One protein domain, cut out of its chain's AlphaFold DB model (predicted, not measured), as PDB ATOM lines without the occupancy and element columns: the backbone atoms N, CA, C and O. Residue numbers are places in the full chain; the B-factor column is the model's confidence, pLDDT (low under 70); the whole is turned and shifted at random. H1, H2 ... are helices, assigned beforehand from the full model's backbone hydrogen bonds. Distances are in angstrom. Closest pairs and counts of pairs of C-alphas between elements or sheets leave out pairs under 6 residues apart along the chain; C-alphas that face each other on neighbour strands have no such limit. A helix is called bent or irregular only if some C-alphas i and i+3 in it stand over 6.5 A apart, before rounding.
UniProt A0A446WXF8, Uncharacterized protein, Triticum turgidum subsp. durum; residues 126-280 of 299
ATOM      1  N   GLU A 126       1.061  48.581  -1.940       84.38
ATOM      2  CA  GLU A 126      -0.379  48.759  -2.126       84.38
ATOM      3  C   GLU A 126      -1.072  48.921  -0.767       84.38
ATOM      4  O   GLU A 126      -1.055  47.999   0.037       84.38
ATOM      5  N   TRP A 127      -1.701  50.079  -0.518       85.94
ATOM      6  CA  TRP A 127      -2.269  50.426   0.795       85.94
ATOM      7  C   TRP A 127      -3.161  49.336   1.405       85.94
ATOM      8  O   TRP A 127      -2.954  48.969   2.554       85.94
ATOM      9  N   GLN A 128      -4.125  48.806   0.641       86.94
ATOM     10  CA  GLN A 128      -5.059  47.788   1.146       86.94
ATOM     11  C   GLN A 128      -4.316  46.532   1.609       86.94
ATOM     12  O   GLN A 128      -4.495  46.100   2.742       86.94
ATOM     13  N   LYS A 129      -3.386  46.035   0.789       85.75
ATOM     14  CA  LYS A 129      -2.550  44.882   1.140       85.75
ATOM     15  C   LYS A 129      -1.619  45.170   2.306       85.75
ATOM     16  O   LYS A 129      -1.444  44.317   3.154       85.75
ATOM     17  N   THR A 130      -1.049  46.373   2.395       86.62
ATOM     18  CA  THR A 130      -0.215  46.751   3.546       86.62
ATOM     19  C   THR A 130      -1.010  46.720   4.854       86.62
ATOM     20  O   THR A 130      -0.456  46.357   5.888       86.62
ATOM     21  N   VAL A 131      -2.286  47.117   4.826       88.12
ATOM     22  CA  VAL A 131      -3.169  47.054   6.000       88.12
ATOM     23  C   VAL A 131      -3.523  45.605   6.340       88.12
ATOM     24  O   VAL A 131      -3.439  45.245   7.510       88.12
ATOM     25  N   GLU A 132      -3.853  44.778   5.343       89.50
ATOM     26  CA  GLU A 132      -4.094  43.334   5.514       89.50
ATOM     27  C   GLU A 132      -2.856  42.622   6.085       89.50
ATOM     28  O   GLU A 132      -2.950  41.962   7.114       89.50
ATOM     29  N   ASP A 133      -1.675  42.853   5.502       88.50
ATOM     30  CA  ASP A 133      -0.396  42.299   5.962       88.50
ATOM     31  C   ASP A 133      -0.082  42.709   7.410       88.50
ATOM     32  O   ASP A 133       0.488  41.930   8.176       88.50
ATOM     33  N   PHE A 134      -0.418  43.946   7.792       89.06
ATOM     34  CA  PHE A 134      -0.230  44.417   9.160       89.06
ATOM     35  C   PHE A 134      -1.185  43.711  10.127       89.06
ATOM     36  O   PHE A 134      -0.742  43.272  11.188       89.06
ATOM     37  N   ASP A 135      -2.463  43.572   9.766       90.94
ATOM     38  CA  ASP A 135      -3.446  42.858  10.586       90.94
ATOM     39  C   ASP A 135      -3.041  41.387  10.761       90.94
ATOM     40  O   ASP A 135      -2.893  40.922  11.891       90.94
ATOM     41  N   ASP A 136      -2.715  40.692   9.671       91.44
ATOM     42  CA  ASP A 136      -2.242  39.304   9.685       91.44
ATOM     43  C   ASP A 136      -0.978  39.130  10.538       91.44
ATOM     44  O   ASP A 136      -0.909  38.229  11.380       91.44
ATOM     45  N   TRP A 137       0.011  40.020  10.386       91.81
ATOM     46  CA  TRP A 137       1.226  40.000  11.201       91.81
ATOM     47  C   TRP A 137       0.927  40.221  12.688       91.81
ATOM     48  O   TRP A 137       1.459  39.497  13.534       91.81
ATOM     49  N   THR A 138       0.067  41.186  13.030       91.44
ATOM     50  CA  THR A 138      -0.310  41.427  14.432       91.44
ATOM     51  C   THR A 138      -1.079  40.249  15.022       91.44
ATOM     52  O   THR A 138      -0.776  39.821  16.139       91.44
ATOM     53  N   ASN A 139      -2.005  39.660  14.264       92.19
ATOM     54  CA  ASN A 139      -2.741  38.470  14.666       92.19
ATOM     55  C   ASN A 139      -1.783  37.300  14.920       92.19
ATOM     56  O   ASN A 139      -1.823  36.712  15.998       92.19
ATOM     57  N   TRP A 140      -0.858  37.017  14.000       94.25
ATOM     58  CA  TRP A 140       0.165  35.977  14.162       94.25
ATOM     59  C   TRP A 140       1.065  36.198  15.391       94.25
ATOM     60  O   TRP A 140       1.381  35.251  16.119       94.25
ATOM     61  N   LEU A 141       1.452  37.451  15.648       92.06
ATOM     62  CA  LEU A 141       2.326  37.838  16.757       92.06
ATOM     63  C   LEU A 141       1.669  37.632  18.130       92.06
ATOM     64  O   LEU A 141       2.331  37.207  19.084       92.06
ATOM     65  N   PHE A 142       0.373  37.938  18.238       88.94
ATOM     66  CA  PHE A 142      -0.379  37.864  19.494       88.94
ATOM     67  C   PHE A 142      -1.204  36.585  19.655       88.94
ATOM     68  O   PHE A 142      -1.720  36.328  20.749       88.94
ATOM     69  N   TYR A 143      -1.300  35.751  18.619       87.62
ATOM     70  CA  TYR A 143      -1.970  34.464  18.705       87.62
ATOM     71  C   TYR A 143      -1.218  33.531  19.657       87.62
ATOM     72  O   TYR A 143      -0.113  33.052  19.369       87.62
ATOM     73  N   LYS A 144      -1.838  33.257  20.812       75.94
ATOM     74  CA  LYS A 144      -1.343  32.273  21.776       75.94
ATOM     75  C   LYS A 144      -1.448  30.894  21.140       75.94
ATOM     76  O   LYS A 144      -2.544  30.448  20.809       75.94
ATOM     77  N   GLY A 145      -0.298  30.261  20.931       72.62
ATOM     78  CA  GLY A 145      -0.207  28.962  20.280       72.62
ATOM     79  C   GLY A 145      -0.893  27.843  21.071       72.62
ATOM     80  O   GLY A 145      -1.472  28.038  22.140       72.62
ATOM     81  N   GLY A 146      -0.798  26.630  20.538       76.44
ATOM     82  CA  GLY A 146      -1.341  25.421  21.150       76.44
ATOM     83  C   GLY A 146      -0.587  24.182  20.682       76.44
ATOM     84  O   GLY A 146       0.216  24.244  19.747       76.44
ATOM     85  N   VAL A 147      -0.836  23.040  21.325       68.75
ATOM     86  CA  VAL A 147      -0.188  21.771  20.959       68.75
ATOM     87  C   VAL A 147      -0.537  21.424  19.507       68.75
ATOM     88  O   VAL A 147      -1.696  21.178  19.188       68.75
ATOM     89  N   GLY A 148       0.472  21.409  18.630       76.38
ATOM     90  CA  GLY A 148       0.323  21.092  17.203       76.38
ATOM     91  C   GLY A 148       0.121  22.293  16.267       76.38
ATOM     92  O   GLY A 148      -0.024  22.088  15.063       76.38
ATOM     93  N   VAL A 149       0.136  23.532  16.772       84.94
ATOM     94  CA  VAL A 149       0.099  24.738  15.925       84.94
ATOM     95  C   VAL A 149       1.467  24.943  15.270       84.94
ATOM     96  O   VAL A 149       2.474  25.020  15.970       84.94
ATOM     97  N   LYS A 150       1.503  25.039  13.936       85.44
ATOM     98  CA  LYS A 150       2.728  25.309  13.159       85.44
ATOM     99  C   LYS A 150       3.213  26.751  13.341       85.44
ATOM    100  O   LYS A 150       2.386  27.645  13.524       85.44
ATOM    101  N   GLY A 151       4.520  26.988  13.193       84.00
ATOM    102  CA  GLY A 151       5.111  28.332  13.250       84.00
ATOM    103  C   GLY A 151       4.506  29.361  12.285       84.00
ATOM    104  O   GLY A 151       4.449  30.542  12.604       84.00
ATOM    105  N   GLU A 152       3.948  28.931  11.154       86.00
ATOM    106  CA  GLU A 152       3.250  29.811  10.199       86.00
ATOM    107  C   GLU A 152       2.029  30.523  10.806       86.00
ATOM    108  O   GLU A 152       1.691  31.621  10.385       86.00
ATOM    109  N   ASN A 153       1.392  29.926  11.818       86.06
ATOM    110  CA  ASN A 153       0.137  30.421  12.391       86.06
ATOM    111  C   ASN A 153       0.314  31.094  13.759       86.06
ATOM    112  O   ASN A 153      -0.610  31.736  14.247       86.06
ATOM    113  N   SER A 154       1.467  30.921  14.412       92.75
ATOM    114  CA  SER A 154       1.735  31.514  15.725       92.75
ATOM    115  C   SER A 154       3.204  31.858  15.892       92.75
ATOM    116  O   SER A 154       4.072  30.992  15.739       92.75
ATOM    117  N   TRP A 155       3.465  33.090  16.335       92.88
ATOM    118  CA  TRP A 155       4.803  33.523  16.727       92.88
ATOM    119  C   TRP A 155       5.401  32.641  17.824       92.88
ATOM    120  O   TRP A 155       6.595  32.370  17.806       92.88
ATOM    121  N   GLU A 156       4.591  32.140  18.761       89.25
ATOM    122  CA  GLU A 156       5.101  31.304  19.851       89.25
ATOM    123  C   GLU A 156       5.643  29.965  19.336       89.25
ATOM    124  O   GLU A 156       6.747  29.571  19.712       89.25
ATOM    125  N   SER A 157       4.910  29.307  18.433       88.19
ATOM    126  CA  SER A 157       5.368  28.075  17.784       88.19
ATOM    127  C   SER A 157       6.605  28.319  16.917       88.19
ATOM    128  O   SER A 157       7.567  27.557  16.988       88.19
ATOM    129  N   TRP A 158       6.616  29.412  16.145       91.06
ATOM    130  CA  TRP A 158       7.756  29.789  15.304       91.06
ATOM    131  C   TRP A 158       9.013  30.063  16.135       91.06
ATOM    132  O   TRP A 158      10.092  29.555  15.835       91.06
ATOM    133  N   TRP A 159       8.864  30.806  17.232       88.19
ATOM    134  CA  TRP A 159       9.948  31.116  18.156       88.19
ATOM    135  C   TRP A 159      10.541  29.848  18.777       88.19
ATOM    136  O   TRP A 159      11.758  29.736  18.935       88.19
ATOM    137  N   GLU A 160       9.709  28.862  19.116       84.69
ATOM    138  CA  GLU A 160      10.198  27.575  19.610       84.69
ATOM    139  C   GLU A 160      10.977  26.795  18.548       84.69
ATOM    140  O   GLU A 160      12.078  26.323  18.848       84.69
ATOM    141  N   GLU A 161      10.451  26.695  17.324       84.81
ATOM    142  CA  GLU A 161      11.120  26.058  16.182       84.81
ATOM    143  C   GLU A 161      12.497  26.697  15.910       84.81
ATOM    144  O   GLU A 161      13.515  25.994  15.830       84.81
ATOM    145  N   GLU A 162      12.561  28.029  15.875       83.06
ATOM    146  CA  GLU A 162      13.785  28.785  15.600       83.06
ATOM    147  C   GLU A 162      14.841  28.594  16.704       83.06
ATOM    148  O   GLU A 162      16.030  28.373  16.436       83.06
ATOM    149  N   GLN A 163      14.417  28.570  17.973       78.69
ATOM    150  CA  GLN A 163      15.309  28.280  19.098       78.69
ATOM    151  C   GLN A 163      15.956  26.898  19.004       78.69
ATOM    152  O   GLN A 163      17.145  26.755  19.319       78.69
ATOM    153  N   TYR A 164      15.200  25.871  18.605       76.50
ATOM    154  CA  TYR A 164      15.762  24.534  18.412       76.50
ATOM    155  C   TYR A 164      16.842  24.549  17.327       76.50
ATOM    156  O   TYR A 164      17.912  23.968  17.534       76.50
ATOM    157  N   GLY A 165      16.615  25.276  16.230       75.62
ATOM    158  CA  GLY A 165      17.601  25.476  15.169       75.62
ATOM    159  C   GLY A 165      18.890  26.142  15.662       75.62
ATOM    160  O   GLY A 165      19.987  25.638  15.398       75.62
ATOM    161  N   ILE A 166      18.777  27.235  16.424       70.62
ATOM    162  CA  ILE A 166      19.923  27.977  16.980       70.62
ATOM    163  C   ILE A 166      20.743  27.096  17.930       70.62
ATOM    164  O   ILE A 166      21.964  26.987  17.785       70.62
ATOM    165  N   VAL A 167      20.085  26.420  18.877       69.31
ATOM    166  CA  VAL A 167      20.756  25.550  19.855       69.31
ATOM    167  C   VAL A 167      21.436  24.366  19.165       69.31
ATOM    168  O   VAL A 167      22.540  23.981  19.554       69.31
ATOM    169  N   TYR A 168      20.809  23.795  18.137       69.69
ATOM    170  CA  TYR A 168      21.379  22.687  17.377       69.69
ATOM    171  C   TYR A 168      22.624  23.114  16.585       69.69
ATOM    172  O   TYR A 168      23.670  22.473  16.699       69.69
ATOM    173  N   LYS A 169      22.559  24.240  15.859       67.25
ATOM    174  CA  LYS A 169      23.712  24.806  15.134       67.25
ATOM    175  C   LYS A 169      24.875  25.122  16.084       67.25
ATOM    176  O   LYS A 169      26.009  24.743  15.806       67.25
ATOM    177  N   LEU A 170      24.596  25.745  17.232       62.31
ATOM    178  CA  LEU A 170      25.614  26.069  18.239       62.31
ATOM    179  C   LEU A 170      26.248  24.824  18.872       62.31
ATOM    180  O   LEU A 170      27.455  24.821  19.088       62.31
ATOM    181  N   LYS A 171      25.478  23.758  19.130       63.06
ATOM    182  CA  LYS A 171      26.021  22.483  19.632       63.06
ATOM    183  C   LYS A 171      26.936  21.779  18.627       63.06
ATOM    184  O   LYS A 171      27.881  21.124  19.046       63.06
ATOM    185  N   ILE A 172      26.660  21.901  17.327       63.53
ATOM    186  CA  ILE A 172      27.501  21.317  16.268       63.53
ATOM    187  C   ILE A 172      28.799  22.111  16.093       63.53
ATOM    188  O   ILE A 172      29.861  21.520  15.922       63.53
ATOM    189  N   THR A 173      28.732  23.444  16.128       58.78
ATOM    190  CA  THR A 173      29.904  24.307  15.902       58.78
ATOM    191  C   THR A 173      30.782  24.470  17.145       58.78
ATOM    192  O   THR A 173      31.996  24.610  17.018       58.78
ATOM    193  N   ALA A 174      30.209  24.440  18.348       54.44
ATOM    194  CA  ALA A 174      30.940  24.588  19.598       54.44
ATOM    195  C   ALA A 174      30.708  23.369  20.496       54.44
ATOM    196  O   ALA A 174      29.650  23.214  21.103       54.44
ATOM    197  N   HIS A 175      31.745  22.544  20.655       55.31
ATOM    198  CA  HIS A 175      31.737  21.416  21.594       55.31
ATOM    199  C   HIS A 175      31.494  21.878  23.056       55.31
ATOM    200  O   HIS A 175      31.007  21.102  23.876       55.31
ATOM    201  N   ASN A 176      31.761  23.158  23.372       57.25
ATOM    202  CA  ASN A 176      31.564  23.782  24.686       57.25
ATOM    203  C   ASN A 176      30.650  25.020  24.599       57.25
ATOM    204  O   ASN A 176      31.117  26.152  24.457       57.25
ATOM    205  N   THR A 177      29.338  24.823  24.743       58.59
ATOM    206  CA  THR A 177      28.315  25.891  24.787       58.59
ATOM    207  C   THR A 177      28.516  26.911  25.920       58.59
ATOM    208  O   THR A 177      28.018  28.033  25.839       58.59
ATOM    209  N   SER A 178      29.283  26.569  26.959       60.78
ATOM    210  CA  SER A 178      29.639  27.464  28.069       60.78
ATOM    211  C   SER A 178      30.635  28.564  27.676       60.78
ATOM    212  O   SER A 178      30.522  29.689  28.164       60.78
ATOM    213  N   LEU A 179      31.576  28.276  26.769       61.16
ATOM    214  CA  LEU A 179      32.623  29.221  26.360       61.16
ATOM    215  C   LEU A 179      32.053  30.366  25.507       61.16
ATOM    216  O   LEU A 179      32.421  31.524  25.691       61.16
ATOM    217  N   ALA A 180      31.111  30.053  24.612       58.50
ATOM    218  CA  ALA A 180      30.443  31.044  23.768       58.50
ATOM    219  C   ALA A 180      29.627  32.055  24.599       58.50
ATOM    220  O   ALA A 180      29.675  33.254  24.330       58.50
ATOM    221  N   GLY A 181      28.942  31.584  25.649       65.12
ATOM    222  CA  GLY A 181      28.214  32.454  26.579       65.12
ATOM    223  C   GLY A 181      29.133  33.403  27.358       65.12
ATOM    224  O   GLY A 181      28.831  34.588  27.475       65.12
ATOM    225  N   LEU A 182      30.291  32.917  27.825       69.06
ATOM    226  CA  LEU A 182      31.282  33.744  28.529       69.06
ATOM    227  C   LEU A 182      31.872  34.846  27.635       69.06
ATOM    228  O   LEU A 182      31.982  35.992  28.068       69.06
ATOM    229  N   LEU A 183      32.208  34.523  26.383       67.25
ATOM    230  CA  LEU A 183      32.741  35.500  25.424       67.25
ATOM    231  C   LEU A 183      31.730  36.608  25.112       67.25
ATOM    232  O   LEU A 183      32.089  37.783  25.066       67.25
ATOM    233  N   ALA A 184      30.460  36.253  24.946       64.50
ATOM    234  CA  ALA A 184      29.406  37.214  24.660       64.50
ATOM    235  C   ALA A 184      29.090  38.130  25.861       64.50
ATOM    236  O   ALA A 184      28.878  39.326  25.667       64.50
ATOM    237  N   ILE A 185      29.166  37.630  27.102       72.38
ATOM    238  CA  ILE A 185      29.092  38.480  28.307       72.38
ATOM    239  C   ILE A 185      30.271  39.452  28.368       72.38
ATOM    240  O   ILE A 185      30.071  40.627  28.670       72.38
ATOM    241  N   GLY A 186      31.482  38.995  28.033       76.44
ATOM    242  CA  GLY A 186      32.658  39.862  27.943       76.44
ATOM    243  C   GLY A 186      32.474  40.999  26.932       76.44
ATOM    244  O   GLY A 186      32.813  42.144  27.226       76.44
ATOM    245  N   ILE A 187      31.867  40.710  25.777       69.50
ATOM    246  CA  ILE A 187      31.557  41.714  24.747       69.50
ATOM    247  C   ILE A 187      30.504  42.713  25.247       69.50
ATOM    248  O   ILE A 187      30.691  43.917  25.091       69.50
ATOM    249  N   ILE A 188      29.430  42.250  25.896       69.38
ATOM    250  CA  ILE A 188      28.386  43.134  26.443       69.38
ATOM    251  C   ILE A 188      28.943  44.027  27.554       69.38
ATOM    252  O   ILE A 188      28.687  45.230  27.553       69.38
ATOM    253  N   ALA A 189      29.738  43.472  28.470       77.94
ATOM    254  CA  ALA A 189      30.377  44.238  29.535       77.94
ATOM    255  C   ALA A 189      31.343  45.293  28.971       77.94
ATOM    256  O   ALA A 189      31.352  46.430  29.439       77.94
ATOM    257  N   ALA A 190      32.106  44.953  27.926       72.69
ATOM    258  CA  ALA A 190      32.984  45.900  27.241       72.69
ATOM    259  C   ALA A 190      32.202  47.032  26.552       72.69
ATOM    260  O   ALA A 190      32.603  48.190  26.648       72.69
ATOM    261  N   ILE A 191      31.069  46.723  25.908       70.12
ATOM    262  CA  ILE A 191      30.192  47.720  25.275       70.12
ATOM    263  C   ILE A 191      29.547  48.634  26.328       70.12
ATOM    264  O   ILE A 191      29.564  49.851  26.163       70.12
ATOM    265  N   ALA A 192      29.032  48.082  27.430       71.94
ATOM    266  CA  ALA A 192      28.447  48.861  28.525       71.94
ATOM    267  C   ALA A 192      29.481  49.780  29.201       71.94
ATOM    268  O   ALA A 192      29.185  50.930  29.517       71.94
ATOM    269  N   CYS A 193      30.713  49.291  29.364       74.69
ATOM    270  CA  CYS A 193      31.838  50.071  29.869       74.69
ATOM    271  C   CYS A 193      32.183  51.227  28.913       74.69
ATOM    272  O   CYS A 193      32.260  52.374  29.340       74.69
ATOM    273  N   LEU A 194      32.286  50.955  27.605       64.56
ATOM    274  CA  LEU A 194      32.495  51.979  26.573       64.56
ATOM    275  C   LEU A 194      31.408  53.061  26.602       64.56
ATOM    276  O   LEU A 194      31.726  54.244  26.548       64.56
ATOM    277  N   ILE A 195      30.142  52.671  26.746       67.00
ATOM    278  CA  ILE A 195      29.008  53.598  26.859       67.00
ATOM    279  C   ILE A 195      29.155  54.507  28.091       67.00
ATOM    280  O   ILE A 195      28.953  55.709  27.978       67.00
ATOM    281  N   GLY A 196      29.565  53.972  29.245       70.69
ATOM    282  CA  GLY A 196      29.727  54.755  30.478       70.69
ATOM    283  C   GLY A 196      30.878  55.770  30.463       70.69
ATOM    284  O   GLY A 196      30.847  56.729  31.230       70.69
ATOM    285  N   PHE A 197      31.878  55.581  29.597       71.25
ATOM    286  CA  PHE A 197      33.060  56.449  29.503       71.25
ATOM    287  C   PHE A 197      32.998  57.488  28.370       71.25
ATOM    288  O   PHE A 197      33.982  58.200  28.163       71.25
ATOM    289  N   THR A 198      31.883  57.594  27.635       68.06
ATOM    290  CA  THR A 198      31.790  58.475  26.456       68.06
ATOM    291  C   THR A 198      30.687  59.528  26.602       68.06
ATOM    292  O   THR A 198      29.563  59.205  26.976       68.06
ATOM    293  N   ASP A 199      30.988  60.782  26.255       63.91
ATOM    294  CA  ASP A 199      29.997  61.863  26.195       63.91
ATOM    295  C   ASP A 199      29.106  61.707  24.950       63.91
ATOM    296  O   ASP A 199      29.596  61.702  23.818       63.91
ATOM    297  N   PHE A 200      27.791  61.580  25.146       59.19
ATOM    298  CA  PHE A 200      26.839  61.310  24.064       59.19
ATOM    299  C   PHE A 200      26.407  62.569  23.307       59.19
ATOM    300  O   PHE A 200      25.933  63.540  23.898       59.19
ATOM    301  N   THR A 201      26.461  62.515  21.974       69.19
ATOM    302  CA  THR A 201      25.775  63.480  21.101       69.19
ATOM    303  C   THR A 201      24.411  62.951  20.635       69.19
ATOM    304  O   THR A 201      24.134  61.754  20.676       69.19
ATOM    305  N   ILE A 202      23.535  63.828  20.125       56.03
ATOM    306  CA  ILE A 202      22.215  63.436  19.582       56.03
ATOM    307  C   ILE A 202      22.355  62.439  18.414       56.03
ATOM    308  O   ILE A 202      21.526  61.548  18.252       56.03
ATOM    309  N   ALA A 203      23.425  62.543  17.618       56.88
ATOM    310  CA  ALA A 203      23.712  61.579  16.557       56.88
ATOM    311  C   ALA A 203      24.068  60.191  17.118       56.88
ATOM    312  O   ALA A 203      23.684  59.180  16.528       56.88
ATOM    313  N   ASP A 204      24.728  60.138  18.276       60.56
ATOM    314  CA  ASP A 204      25.042  58.892  18.979       60.56
ATOM    315  C   ASP A 204      23.790  58.263  19.605       60.56
ATOM    316  O   ASP A 204      23.711  57.043  19.703       60.56
ATOM    317  N   LEU A 205      22.765  59.062  19.931       57.62
ATOM    318  CA  LEU A 205      21.456  58.563  20.365       57.62
ATOM    319  C   LEU A 205      20.758  57.777  19.239       57.62
ATOM    320  O   LEU A 205      20.353  56.634  19.445       57.62
ATOM    321  N   PHE A 206      20.699  58.330  18.022       53.12
ATOM    322  CA  PHE A 206      20.198  57.604  16.842       53.12
ATOM    323  C   PHE A 206      21.091  56.402  16.482       53.12
ATOM    324  O   PHE A 206      20.584  55.324  16.168       53.12
ATOM    325  N   ALA A 207      22.411  56.581  16.611       58.69
ATOM    326  CA  ALA A 207      23.449  55.549  16.673       58.69
ATOM    327  C   ALA A 207      23.034  54.321  17.504       58.69
ATOM    328  O   ALA A 207      22.959  53.180  17.040       58.69
ATOM    329  N   SER A 208      22.747  54.610  18.770       59.91
ATOM    330  CA  SER A 208      22.445  53.644  19.816       59.91
ATOM    331  C   SER A 208      21.081  52.979  19.647       59.91
ATOM    332  O   SER A 208      20.954  51.809  19.979       59.91
ATOM    333  N   ALA A 209      20.093  53.659  19.057       56.50
ATOM    334  CA  ALA A 209      18.792  53.066  18.748       56.50
ATOM    335  C   ALA A 209      18.907  51.955  17.685       56.50
ATOM    336  O   ALA A 209      18.311  50.891  17.827       56.50
ATOM    337  N   LEU A 210      19.735  52.158  16.654       59.59
ATOM    338  CA  LEU A 210      20.069  51.113  15.676       59.59
ATOM    339  C   LEU A 210      20.951  50.017  16.287       59.59
ATOM    340  O   LEU A 210      20.758  48.836  15.997       59.59
ATOM    341  N   ALA A 211      21.890  50.390  17.161       62.06
ATOM    342  CA  ALA A 211      22.684  49.423  17.912       62.06
ATOM    343  C   ALA A 211      21.806  48.565  18.837       62.06
ATOM    344  O   ALA A 211      22.085  47.377  18.967       62.06
ATOM    345  N   PHE A 212      20.716  49.118  19.386       62.19
ATOM    346  CA  PHE A 212      19.748  48.407  20.222       62.19
ATOM    347  C   PHE A 212      19.059  47.262  19.476       62.19
ATOM    348  O   PHE A 212      18.807  46.217  20.073       62.19
ATOM    349  N   LEU A 213      18.834  47.405  18.164       66.81
ATOM    350  CA  LEU A 213      18.343  46.305  17.331       66.81
ATOM    351  C   LEU A 213      19.361  45.153  17.361       66.81
ATOM    352  O   LEU A 213      19.030  44.044  17.763       66.81
ATOM    353  N   ALA A 214      20.636  45.408  17.062       67.56
ATOM    354  CA  ALA A 214      21.660  44.360  17.081       67.56
ATOM    355  C   ALA A 214      21.943  43.799  18.494       67.56
ATOM    356  O   ALA A 214      22.125  42.589  18.657       67.56
ATOM    357  N   THR A 215      21.970  44.643  19.530       69.62
ATOM    358  CA  THR A 215      22.253  44.216  20.909       69.62
ATOM    359  C   THR A 215      21.072  43.502  21.549       69.62
ATOM    360  O   THR A 215      21.293  42.545  22.283       69.62
ATOM    361  N   GLY A 216      19.834  43.910  21.258       74.69
ATOM    362  CA  GLY A 216      18.628  43.236  21.739       74.69
ATOM    363  C   GLY A 216      18.586  41.788  21.257       74.69
ATOM    364  O   GLY A 216      18.482  40.875  22.073       74.69
ATOM    365  N   TRP A 217      18.838  41.562  19.964       78.06
ATOM    366  CA  TRP A 217      18.962  40.210  19.415       78.06
ATOM    367  C   TRP A 217      20.107  39.415  20.058       78.06
ATOM    368  O   TRP A 217      19.942  38.246  20.404       78.06
ATOM    369  N   CYS A 218      21.265  40.046  20.283       73.19
ATOM    370  CA  CYS A 218      22.403  39.405  20.947       73.19
ATOM    371  C   CYS A 218      22.060  38.939  22.375       73.19
ATOM    372  O   CYS A 218      22.379  37.809  22.751       73.19
ATOM    373  N   ILE A 219      21.361  39.776  23.147       77.56
ATOM    374  CA  ILE A 219      20.891  39.447  24.499       77.56
ATOM    375  C   ILE A 219      19.897  38.276  24.455       77.56
ATOM    376  O   ILE A 219      20.005  37.353  25.266       77.56
ATOM    377  N   LEU A 220      18.980  38.256  23.484       82.75
ATOM    378  CA  LEU A 220      18.050  37.139  23.296       82.75
ATOM    379  C   LEU A 220      18.781  35.839  22.929       82.75
ATOM    380  O   LEU A 220      18.548  34.809  23.559       82.75
ATOM    381  N   CYS A 221      19.730  35.873  21.987       75.50
ATOM    382  CA  CYS A 221      20.568  34.717  21.644       75.50
ATOM    383  C   CYS A 221      21.333  34.166  22.859       75.50
ATOM    384  O   CYS A 221      21.463  32.946  23.017       75.50
ATOM    385  N   LEU A 222      21.813  35.042  23.745       75.50
ATOM    386  CA  LEU A 222      22.455  34.631  24.992       75.50
ATOM    387  C   LEU A 222      21.483  33.930  25.938       75.50
ATOM    388  O   LEU A 222      21.786  32.839  26.430       75.50
ATOM    389  N   ALA A 223      20.302  34.511  26.145       80.25
ATOM    390  CA  ALA A 223      19.261  33.910  26.970       80.25
ATOM    391  C   ALA A 223      18.832  32.530  26.434       80.25
ATOM    392  O   ALA A 223      18.655  31.590  27.212       80.25
ATOM    393  N   ILE A 224      18.751  32.371  25.106       80.62
ATOM    394  CA  ILE A 224      18.463  31.092  24.435       80.62
ATOM    395  C   ILE A 224      19.587  30.078  24.672       80.62
ATOM    396  O   ILE A 224      19.322  28.918  24.996       80.62
ATOM    397  N   THR A 225      20.846  30.503  24.567       77.38
ATOM    398  CA  THR A 225      22.008  29.627  24.795       77.38
ATOM    399  C   THR A 225      22.017  29.076  26.224       77.38
ATOM    400  O   THR A 225      22.371  27.917  26.452       77.38
ATOM    401  N   TRP A 226      21.557  29.870  27.194       79.75
ATOM    402  CA  TRP A 226      21.443  29.488  28.603       79.75
ATOM    403  C   TRP A 226      20.029  29.082  29.032       79.75
ATOM    404  O   TRP A 226      19.732  29.060  30.226       79.75
ATOM    405  N   LYS A 227      19.178  28.655  28.087       80.25
ATOM    406  CA  LYS A 227      17.784  28.231  28.326       80.25
ATOM    407  C   LYS A 227      17.610  27.339  29.555       80.25
ATOM    408  O   LYS A 227      16.658  27.520  30.303       80.25
ATOM    409  N   ARG A 228      18.533  26.401  29.799       78.44
ATOM    410  CA  ARG A 228      18.490  25.524  30.982       78.44
ATOM    411  C   ARG A 228      18.580  26.315  32.291       78.44
ATOM    412  O   ARG A 228      17.746  26.107  33.158       78.44
ATOM    413  N   VAL A 229      19.544  27.229  32.404       81.12
ATOM    414  CA  VAL A 229      19.753  28.069  33.594       81.12
ATOM    415  C   VAL A 229      18.581  29.031  33.783       81.12
ATOM    416  O   VAL A 229      18.021  29.112  34.871       81.12
ATOM    417  N   VAL A 230      18.152  29.699  32.710       84.19
ATOM    418  CA  VAL A 230      17.038  30.660  32.743       84.19
ATOM    419  C   VAL A 230      15.725  29.982  33.157       84.19
ATOM    420  O   VAL A 230      14.969  30.544  33.949       84.19
ATOM    421  N   LYS A 231      15.473  28.751  32.686       85.06
ATOM    422  CA  LYS A 231      14.324  27.944  33.124       85.06
ATOM    423  C   LYS A 231      14.408  27.561  34.597       85.06
ATOM    424  O   LYS A 231      13.396  27.631  35.282       85.06
ATOM    425  N   THR A 232      15.587  27.190  35.100       85.12
ATOM    426  CA  THR A 232      15.771  26.886  36.530       85.12
ATOM    427  C   THR A 232      15.517  28.108  37.417       85.12
ATOM    428  O   THR A 232      15.017  27.953  38.524       85.12
ATOM    429  N   LEU A 233      15.799  29.314  36.919       87.12
ATOM    430  CA  LEU A 233      15.503  30.576  37.604       87.12
ATOM    431  C   LEU A 233      14.038  31.035  37.465       87.12
ATOM    432  O   LEU A 233      13.677  32.059  38.033       87.12
ATOM    433  N   GLY A 234      13.198  30.327  36.698       87.75
ATOM    434  CA  GLY A 234      11.796  30.701  36.472       87.75
ATOM    435  C   GLY A 234      11.587  31.931  35.576       87.75
ATOM    436  O   GLY A 234      10.466  32.394  35.429       87.75
ATOM    437  N   LEU A 235      12.641  32.456  34.941       90.12
ATOM    438  CA  LEU A 235      12.593  33.688  34.135       90.12
ATOM    439  C   LEU A 235      12.261  33.446  32.655       90.12
ATOM    440  O   LEU A 235      12.293  34.369  31.842       90.12
ATOM    441  N   TRP A 236      11.989  32.199  32.270       87.19
ATOM    442  CA  TRP A 236      11.825  31.824  30.865       87.19
ATOM    443  C   TRP A 236      10.606  32.477  30.210       87.19
ATOM    444  O   TRP A 236      10.701  32.925  29.067       87.19
ATOM    445  N   ASP A 237       9.501  32.595  30.945       85.38
ATOM    446  CA  ASP A 237       8.290  33.253  30.449       85.38
ATOM    447  C   ASP A 237       8.537  34.752  30.238       85.38
ATOM    448  O   ASP A 237       8.153  35.304  29.211       85.38
ATOM    449  N   SER A 238       9.300  35.396  31.130       88.00
ATOM    450  CA  SER A 238       9.725  36.790  30.956       88.00
ATOM    451  C   SER A 238      10.603  36.974  29.717       88.00
ATOM    452  O   SER A 238      10.390  37.907  28.950       88.00
ATOM    453  N   VAL A 239      11.571  36.079  29.483       88.31
ATOM    454  CA  VAL A 239      12.411  36.123  28.273       88.31
ATOM    455  C   VAL A 239      11.566  35.947  27.014       88.31
ATOM    456  O   VAL A 239      11.800  36.649  26.032       88.31
ATOM    457  N   ARG A 240      10.574  35.049  27.032       88.69
ATOM    458  CA  ARG A 240       9.654  34.852  25.905       88.69
ATOM    459  C   ARG A 240       8.853  36.122  25.613       88.69
ATOM    460  O   ARG A 240       8.820  36.539  24.461       88.69
ATOM    461  N   GLU A 241       8.282  36.770  26.625       86.94
ATOM    462  CA  GLU A 241       7.544  38.028  26.431       86.94
ATOM    463  C   GLU A 241       8.451  39.170  25.948       86.94
ATOM    464  O   GLU A 241       8.089  39.891  25.021       86.94
ATOM    465  N   ILE A 242       9.672  39.296  26.487       86.69
ATOM    466  CA  ILE A 242      10.655  40.287  26.010       86.69
ATOM    467  C   ILE A 242      11.032  40.023  24.549       86.69
ATOM    468  O   ILE A 242      11.159  40.965  23.772       86.69
ATOM    469  N   SER A 243      11.179  38.754  24.161       89.00
ATOM    470  CA  SER A 243      11.457  38.370  22.771       89.00
ATOM    471  C   SER A 243      10.298  38.754  21.855       89.00
ATOM    472  O   SER A 243      10.526  39.350  20.808       89.00
ATOM    473  N   ARG A 244       9.052  38.513  22.288       90.12
ATOM    474  CA  ARG A 244       7.849  38.909  21.543       90.12
ATOM    475  C   ARG A 244       7.783  40.418  21.360       90.12
ATOM    476  O   ARG A 244       7.535  40.887  20.259       90.12
ATOM    477  N   MET A 245       8.029  41.185  22.423       88.94
ATOM    478  CA  MET A 245       8.058  42.649  22.359       88.94
ATOM    479  C   MET A 245       9.185  43.170  21.465       88.94
ATOM    480  O   MET A 245       9.003  44.163  20.763       88.94
ATOM    481  N   TYR A 246      10.344  42.512  21.486       88.56
ATOM    482  CA  TYR A 246      11.459  42.848  20.613       88.56
ATOM    483  C   TYR A 246      11.095  42.606  19.139       88.56
ATOM    484  O   TYR A 246      11.253  43.519  18.331       88.56
ATOM    485  N   ASP A 247      10.527  41.446  18.800       89.25
ATOM    486  CA  ASP A 247      10.080  41.137  17.434       89.25
ATOM    487  C   ASP A 247       8.915  42.039  16.992       89.25
ATOM    488  O   ASP A 247       8.879  42.476  15.841       89.25
ATOM    489  N   ALA A 248       8.018  42.410  17.915       90.50
ATOM    490  CA  ALA A 248       6.987  43.424  17.694       90.50
ATOM    491  C   ALA A 248       7.605  44.775  17.305       90.50
ATOM    492  O   ALA A 248       7.204  45.400  16.324       90.50
ATOM    493  N   GLY A 249       8.608  45.222  18.067       87.94
ATOM    494  CA  GLY A 249       9.324  46.468  17.815       87.94
ATOM    495  C   GLY A 249      10.085  46.441  16.491       87.94
ATOM    496  O   GLY A 249       9.993  47.387  15.713       87.94
ATOM    497  N   MET A 250      10.789  45.344  16.200       85.06
ATOM    498  CA  MET A 250      11.493  45.144  14.932       85.06
ATOM    499  C   MET A 250      10.527  45.159  13.747       85.06
ATOM    500  O   MET A 250      10.765  45.883  12.780       85.06
ATOM    501  N   GLY A 251       9.423  44.415  13.838       86.38
ATOM    502  CA  GLY A 251       8.379  44.406  12.820       86.38
ATOM    503  C   GLY A 251       7.795  45.798  12.602       86.38
ATOM    504  O   GLY A 251       7.749  46.259  11.469       86.38
ATOM    505  N   ALA A 252       7.477  46.537  13.668       86.94
ATOM    506  CA  ALA A 252       6.975  47.908  13.563       86.94
ATOM    507  C   ALA A 252       7.985  48.876  12.917       86.94
ATOM    508  O   ALA A 252       7.599  49.683  12.074       86.94
ATOM    509  N   VAL A 253       9.278  48.791  13.260       83.94
ATOM    510  CA  VAL A 253      10.343  49.604  12.636       83.94
ATOM    511  C   VAL A 253      10.450  49.323  11.137       83.94
ATOM    512  O   VAL A 253      10.666  50.248  10.352       83.94
ATOM    513  N   ILE A 254      10.282  48.062  10.739       82.75
ATOM    514  CA  ILE A 254      10.303  47.639   9.338       82.75
ATOM    515  C   ILE A 254       9.020  48.081   8.609       82.75
ATOM    516  O   ILE A 254       9.106  48.602   7.496       82.75
ATOM    517  N   PHE A 255       7.846  47.947   9.234       84.56
ATOM    518  CA  PHE A 255       6.546  48.313   8.658       84.56
ATOM    519  C   PHE A 255       6.312  49.828   8.570       84.56
ATOM    520  O   PHE A 255       5.697  50.295   7.614       84.56
ATOM    521  N   ALA A 256       6.813  50.625   9.518       86.06
ATOM    522  CA  ALA A 256       6.576  52.070   9.587       86.06
ATOM    523  C   ALA A 256       6.879  52.843   8.283       86.06
ATOM    524  O   ALA A 256       6.004  53.578   7.812       86.06
ATOM    525  N   PRO A 257       8.062  52.703   7.646       83.06
ATOM    526  CA  PRO A 257       8.319  53.372   6.373       83.06
ATOM    527  C   PRO A 257       7.409  52.862   5.250       83.06
ATOM    528  O   PRO A 257       7.091  53.622   4.343       83.06
ATOM    529  N   ILE A 258       6.963  51.606   5.303       81.69
ATOM    530  CA  ILE A 258       6.089  51.014   4.283       81.69
ATOM    531  C   ILE A 258       4.712  51.639   4.356       81.69
ATOM    532  O   ILE A 258       4.239  52.119   3.339       81.69
ATOM    533  N   VAL A 259       4.118  51.704   5.550       84.19
ATOM    534  CA  VAL A 259       2.828  52.371   5.777       84.19
ATOM    535  C   VAL A 259       2.891  53.825   5.305       84.19
ATOM    536  O   VAL A 259       1.983  54.310   4.634       84.19
ATOM    537  N   PHE A 260       4.000  54.516   5.592       86.38
ATOM    538  CA  PHE A 260       4.211  55.878   5.111       86.38
ATOM    539  C   PHE A 260       4.265  55.960   3.576       86.38
ATOM    540  O   PHE A 260       3.640  56.841   2.988       86.38
ATOM    541  N   PHE A 261       4.995  55.060   2.911       83.75
ATOM    542  CA  PHE A 261       5.140  55.076   1.454       83.75
ATOM    543  C   PHE A 261       3.923  54.519   0.701       83.75
ATOM    544  O   PHE A 261       3.615  55.023  -0.377       83.75
ATOM    545  N   SER A 262       3.217  53.528   1.246       85.12
ATOM    546  CA  SER A 262       2.029  52.914   0.638       85.12
ATOM    547  C   SER A 262       0.826  53.852   0.636       85.12
ATOM    548  O   SER A 262      -0.038  53.745  -0.235       85.12
ATOM    549  N   TRP A 263       0.804  54.834   1.545       84.31
ATOM    550  CA  TRP A 263      -0.185  55.908   1.531       84.31
ATOM    551  C   TRP A 263      -0.115  56.747   0.243       84.31
ATOM    552  O   TRP A 263      -1.125  57.288  -0.206       84.31
ATOM    553  N   PHE A 264       1.050  56.837  -0.404       85.50
ATOM    554  CA  PHE A 264       1.192  57.581  -1.651       85.50
ATOM    555  C   PHE A 264       0.810  56.719  -2.872       85.50
ATOM    556  O   PHE A 264       1.562  55.816  -3.248       85.50
ATOM    557  N   PRO A 265      -0.271  57.045  -3.613       77.81
ATOM    558  CA  PRO A 265      -0.769  56.192  -4.705       77.81
ATOM    559  C   PRO A 265       0.207  56.028  -5.882       77.81
ATOM    560  O   PRO A 265       0.121  55.077  -6.660       77.81
ATOM    561  N   PHE A 266       1.151  56.960  -6.044       82.56
ATOM    562  CA  PHE A 266       2.148  56.889  -7.112       82.56
ATOM    563  C   PHE A 266       3.246  55.850  -6.838       82.56
ATOM    564  O   PHE A 266       3.880  55.389  -7.788       82.56
ATOM    565  N   VAL A 267       3.488  55.480  -5.573       82.06
ATOM    566  CA  VAL A 267       4.590  54.583  -5.183       82.06
ATOM    567  C   VAL A 267       4.320  53.159  -5.658       82.06
ATOM    568  O   VAL A 267       5.192  52.558  -6.286       82.06
ATOM    569  N   SER A 268       3.101  52.650  -5.467       77.69
ATOM    570  CA  SER A 268       2.684  51.338  -5.985       77.69
ATOM    571  C   SER A 268       2.764  51.278  -7.517       77.69
ATOM    572  O   SER A 268       3.257  50.310  -8.099       77.69
ATOM    573  N   THR A 269       2.372  52.364  -8.189       76.88
ATOM    574  CA  THR A 269       2.467  52.493  -9.650       76.88
ATOM    575  C   THR A 269       3.923  52.503 -10.121       76.88
ATOM    576  O   THR A 269       4.266  51.860 -11.115       76.88
ATOM    577  N   PHE A 270       4.801  53.220  -9.418       79.25
ATOM    578  CA  PHE A 270       6.230  53.274  -9.714       79.25
ATOM    579  C   PHE A 270       6.900  51.909  -9.515       79.25
ATOM    580  O   PHE A 270       7.631  51.456 -10.396       79.25
ATOM    581  N   GLN A 271       6.589  51.221  -8.412       75.38
ATOM    582  CA  GLN A 271       7.074  49.874  -8.117       75.38
ATOM    583  C   GLN A 271       6.692  48.886  -9.229       75.38
ATOM    584  O   GLN A 271       7.564  48.224  -9.794       75.38
ATOM    585  N   SER A 272       5.412  48.835  -9.602       71.88
ATOM    586  CA  SER A 272       4.925  47.953 -10.669       71.88
ATOM    587  C   SER A 272       5.559  48.270 -12.024       71.88
ATOM    588  O   SER A 272       5.862  47.356 -12.782       71.88
ATOM    589  N   ARG A 273       5.846  49.544 -12.327       75.44
ATOM    590  CA  ARG A 273       6.559  49.940 -13.558       75.44
ATOM    591  C   ARG A 273       8.036  49.554 -13.561       75.44
ATOM    592  O   ARG A 273       8.585  49.344 -14.639       75.44
ATOM    593  N   ILE A 274       8.685  49.489 -12.399       71.12
ATOM    594  CA  ILE A 274      10.059  48.984 -12.281       71.12
ATOM    595  C   ILE A 274      10.086  47.468 -12.490       71.12
ATOM    596  O   ILE A 274      10.899  46.983 -13.274       71.12
ATOM    597  N   LEU A 275       9.204  46.734 -11.804       67.62
ATOM    598  CA  LEU A 275       9.166  45.267 -11.826       67.62
ATOM    599  C   LEU A 275       8.609  44.701 -13.139       67.62
ATOM    600  O   LEU A 275       9.140  43.729 -13.666       67.62
ATOM    601  N   PHE A 276       7.578  45.336 -13.695       66.38
ATOM    602  CA  PHE A 276       6.860  44.891 -14.891       66.38
ATOM    603  C   PHE A 276       6.944  45.930 -16.010       66.38
ATOM    604  O   PHE A 276       5.950  46.329 -16.618       66.38
ATOM    605  N   ASN A 277       8.158  46.405 -16.285       69.19
ATOM    606  CA  ASN A 277       8.392  47.271 -17.431       69.19
ATOM    607  C   ASN A 277       8.219  46.471 -18.737       69.19
ATOM    608  O   ASN A 277       8.868  45.440 -18.911       69.19
ATOM    609  N   GLN A 278       7.437  46.984 -19.697       63.31
ATOM    610  CA  GLN A 278       7.303  46.395 -21.041       63.31
ATOM    611  C   GLN A 278       8.660  46.126 -21.715       63.31
ATOM    612  O   GLN A 278       8.801  45.151 -22.452       63.31
ATOM    613  N   ALA A 279       9.674  46.956 -21.449       59.72
ATOM    614  CA  ALA A 279      11.030  46.751 -21.956       59.72
ATOM    615  C   ALA A 279      11.705  45.490 -21.378       59.72
ATOM    616  O   ALA A 279      12.447  44.813 -22.086       59.72
ATOM    617  N   PHE A 280      11.431  45.150 -20.115       56.91
ATOM    618  CA  PHE A 280      11.959  43.952 -19.458       56.91
ATOM    619  C   PHE A 280      11.241  42.687 -19.950       56.91
ATOM    620  O   PHE A 280      11.901  41.709 -20.296       56.91
TER     621      PHE A 280
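This is residues 126 to 280 of the 299 residues of an uncharacterized protein of Triticum turgidum subsp. durum (UniProt A0A446WXF8). Two pairs of helices open as a loose V: the long helix H6 with H1 side by side, and the helical hairpin of H3 and H4, which spreads apart toward its linking turn. H2 crosses near the closed end of the V, the short H5 sits at the turn from H4 into H6, and beyond the other end of H6 the helix H7 turns off, with residues 272 to 280 sticking out. The printed part has 155 residues with seven named helices, H1 to H7 in order, and no named strand; the class is all helix. The whole is loose, with a radius of gyration of the C-alphas of 20.1 A and spans of 56 by 51 by 31 A.

H1, residues 127 to 142, touches H6, residues 236 to 262, at a shallow tilt of 2 degrees, opposite ways; the closest C-alphas, of Trp 127 and Ser 262, are 5.0 A apart. H2, residues 155 to 173, touches H1 with residues 155 to 156 alone; the closest C-alphas, of Leu 141 and Trp 155, are 5.0 A apart. H3, residues 177 to 196, and H4, residues 202 to 225, form a hairpin at a shallow tilt of 19 degrees, opposite ways. They touch through residues 177 to 184 and 222 to 225 alone, closest at the C-alphas of Gly 181 and Leu 222, 6.4 A. H4, the hub, touches H2, H3 and H6. It only just touches H2, with 3 pairs of C-alphas within 8 A, the closest being Val 167 and Thr 225 at 6.5 A. H4 touches H6 at a steep tilt of 42 degrees, closest at the C-alphas of Leu 220 and Ser 243, 6.7 A. H5, residues 227 to 232, is close to H4 but not clearly touching, with the C-alphas of Ala 223 and Val 230 7.0 A apart. H7, residues 265 to 275, is about perpendicular to H6 at 87 degrees, close but not clearly touching. Every O i to N i+4 pair is within hydrogen-bond range in H1, H2 and H5; the counts are 15 of 16 in H3, 18 of 20 in H4, 21 of 23 in H6 and 6 of 7 in H7.

H1 begins at C-alpha 127 (-2.269, 50.426, 0.795) and is 22.6 A long; H2 is 26.8 A and H3 29.5 A. H4, 34.2 A, has a kink of 36 degrees near residue 211. H6, 38.1 A, has a kink of 31 degrees near residue 255 and is only just irregular, with C-alphas 254 and 257 6.8 A apart. H7 ends at C-alpha 275 (9.166, 45.267, -11.826).

The C-alphas farthest apart, of Thr 232 and Ala 279, are 61.9 A apart. The printed part has no cut. The link from H1 to H2 is long, 12 residues; the other links are tight. Residues 201 to 207 also stand free. The mean pLDDT of the printed part is 77.0, with 47 residues under 70, among them 167 to 184, 198 to 215 and 275 to 280.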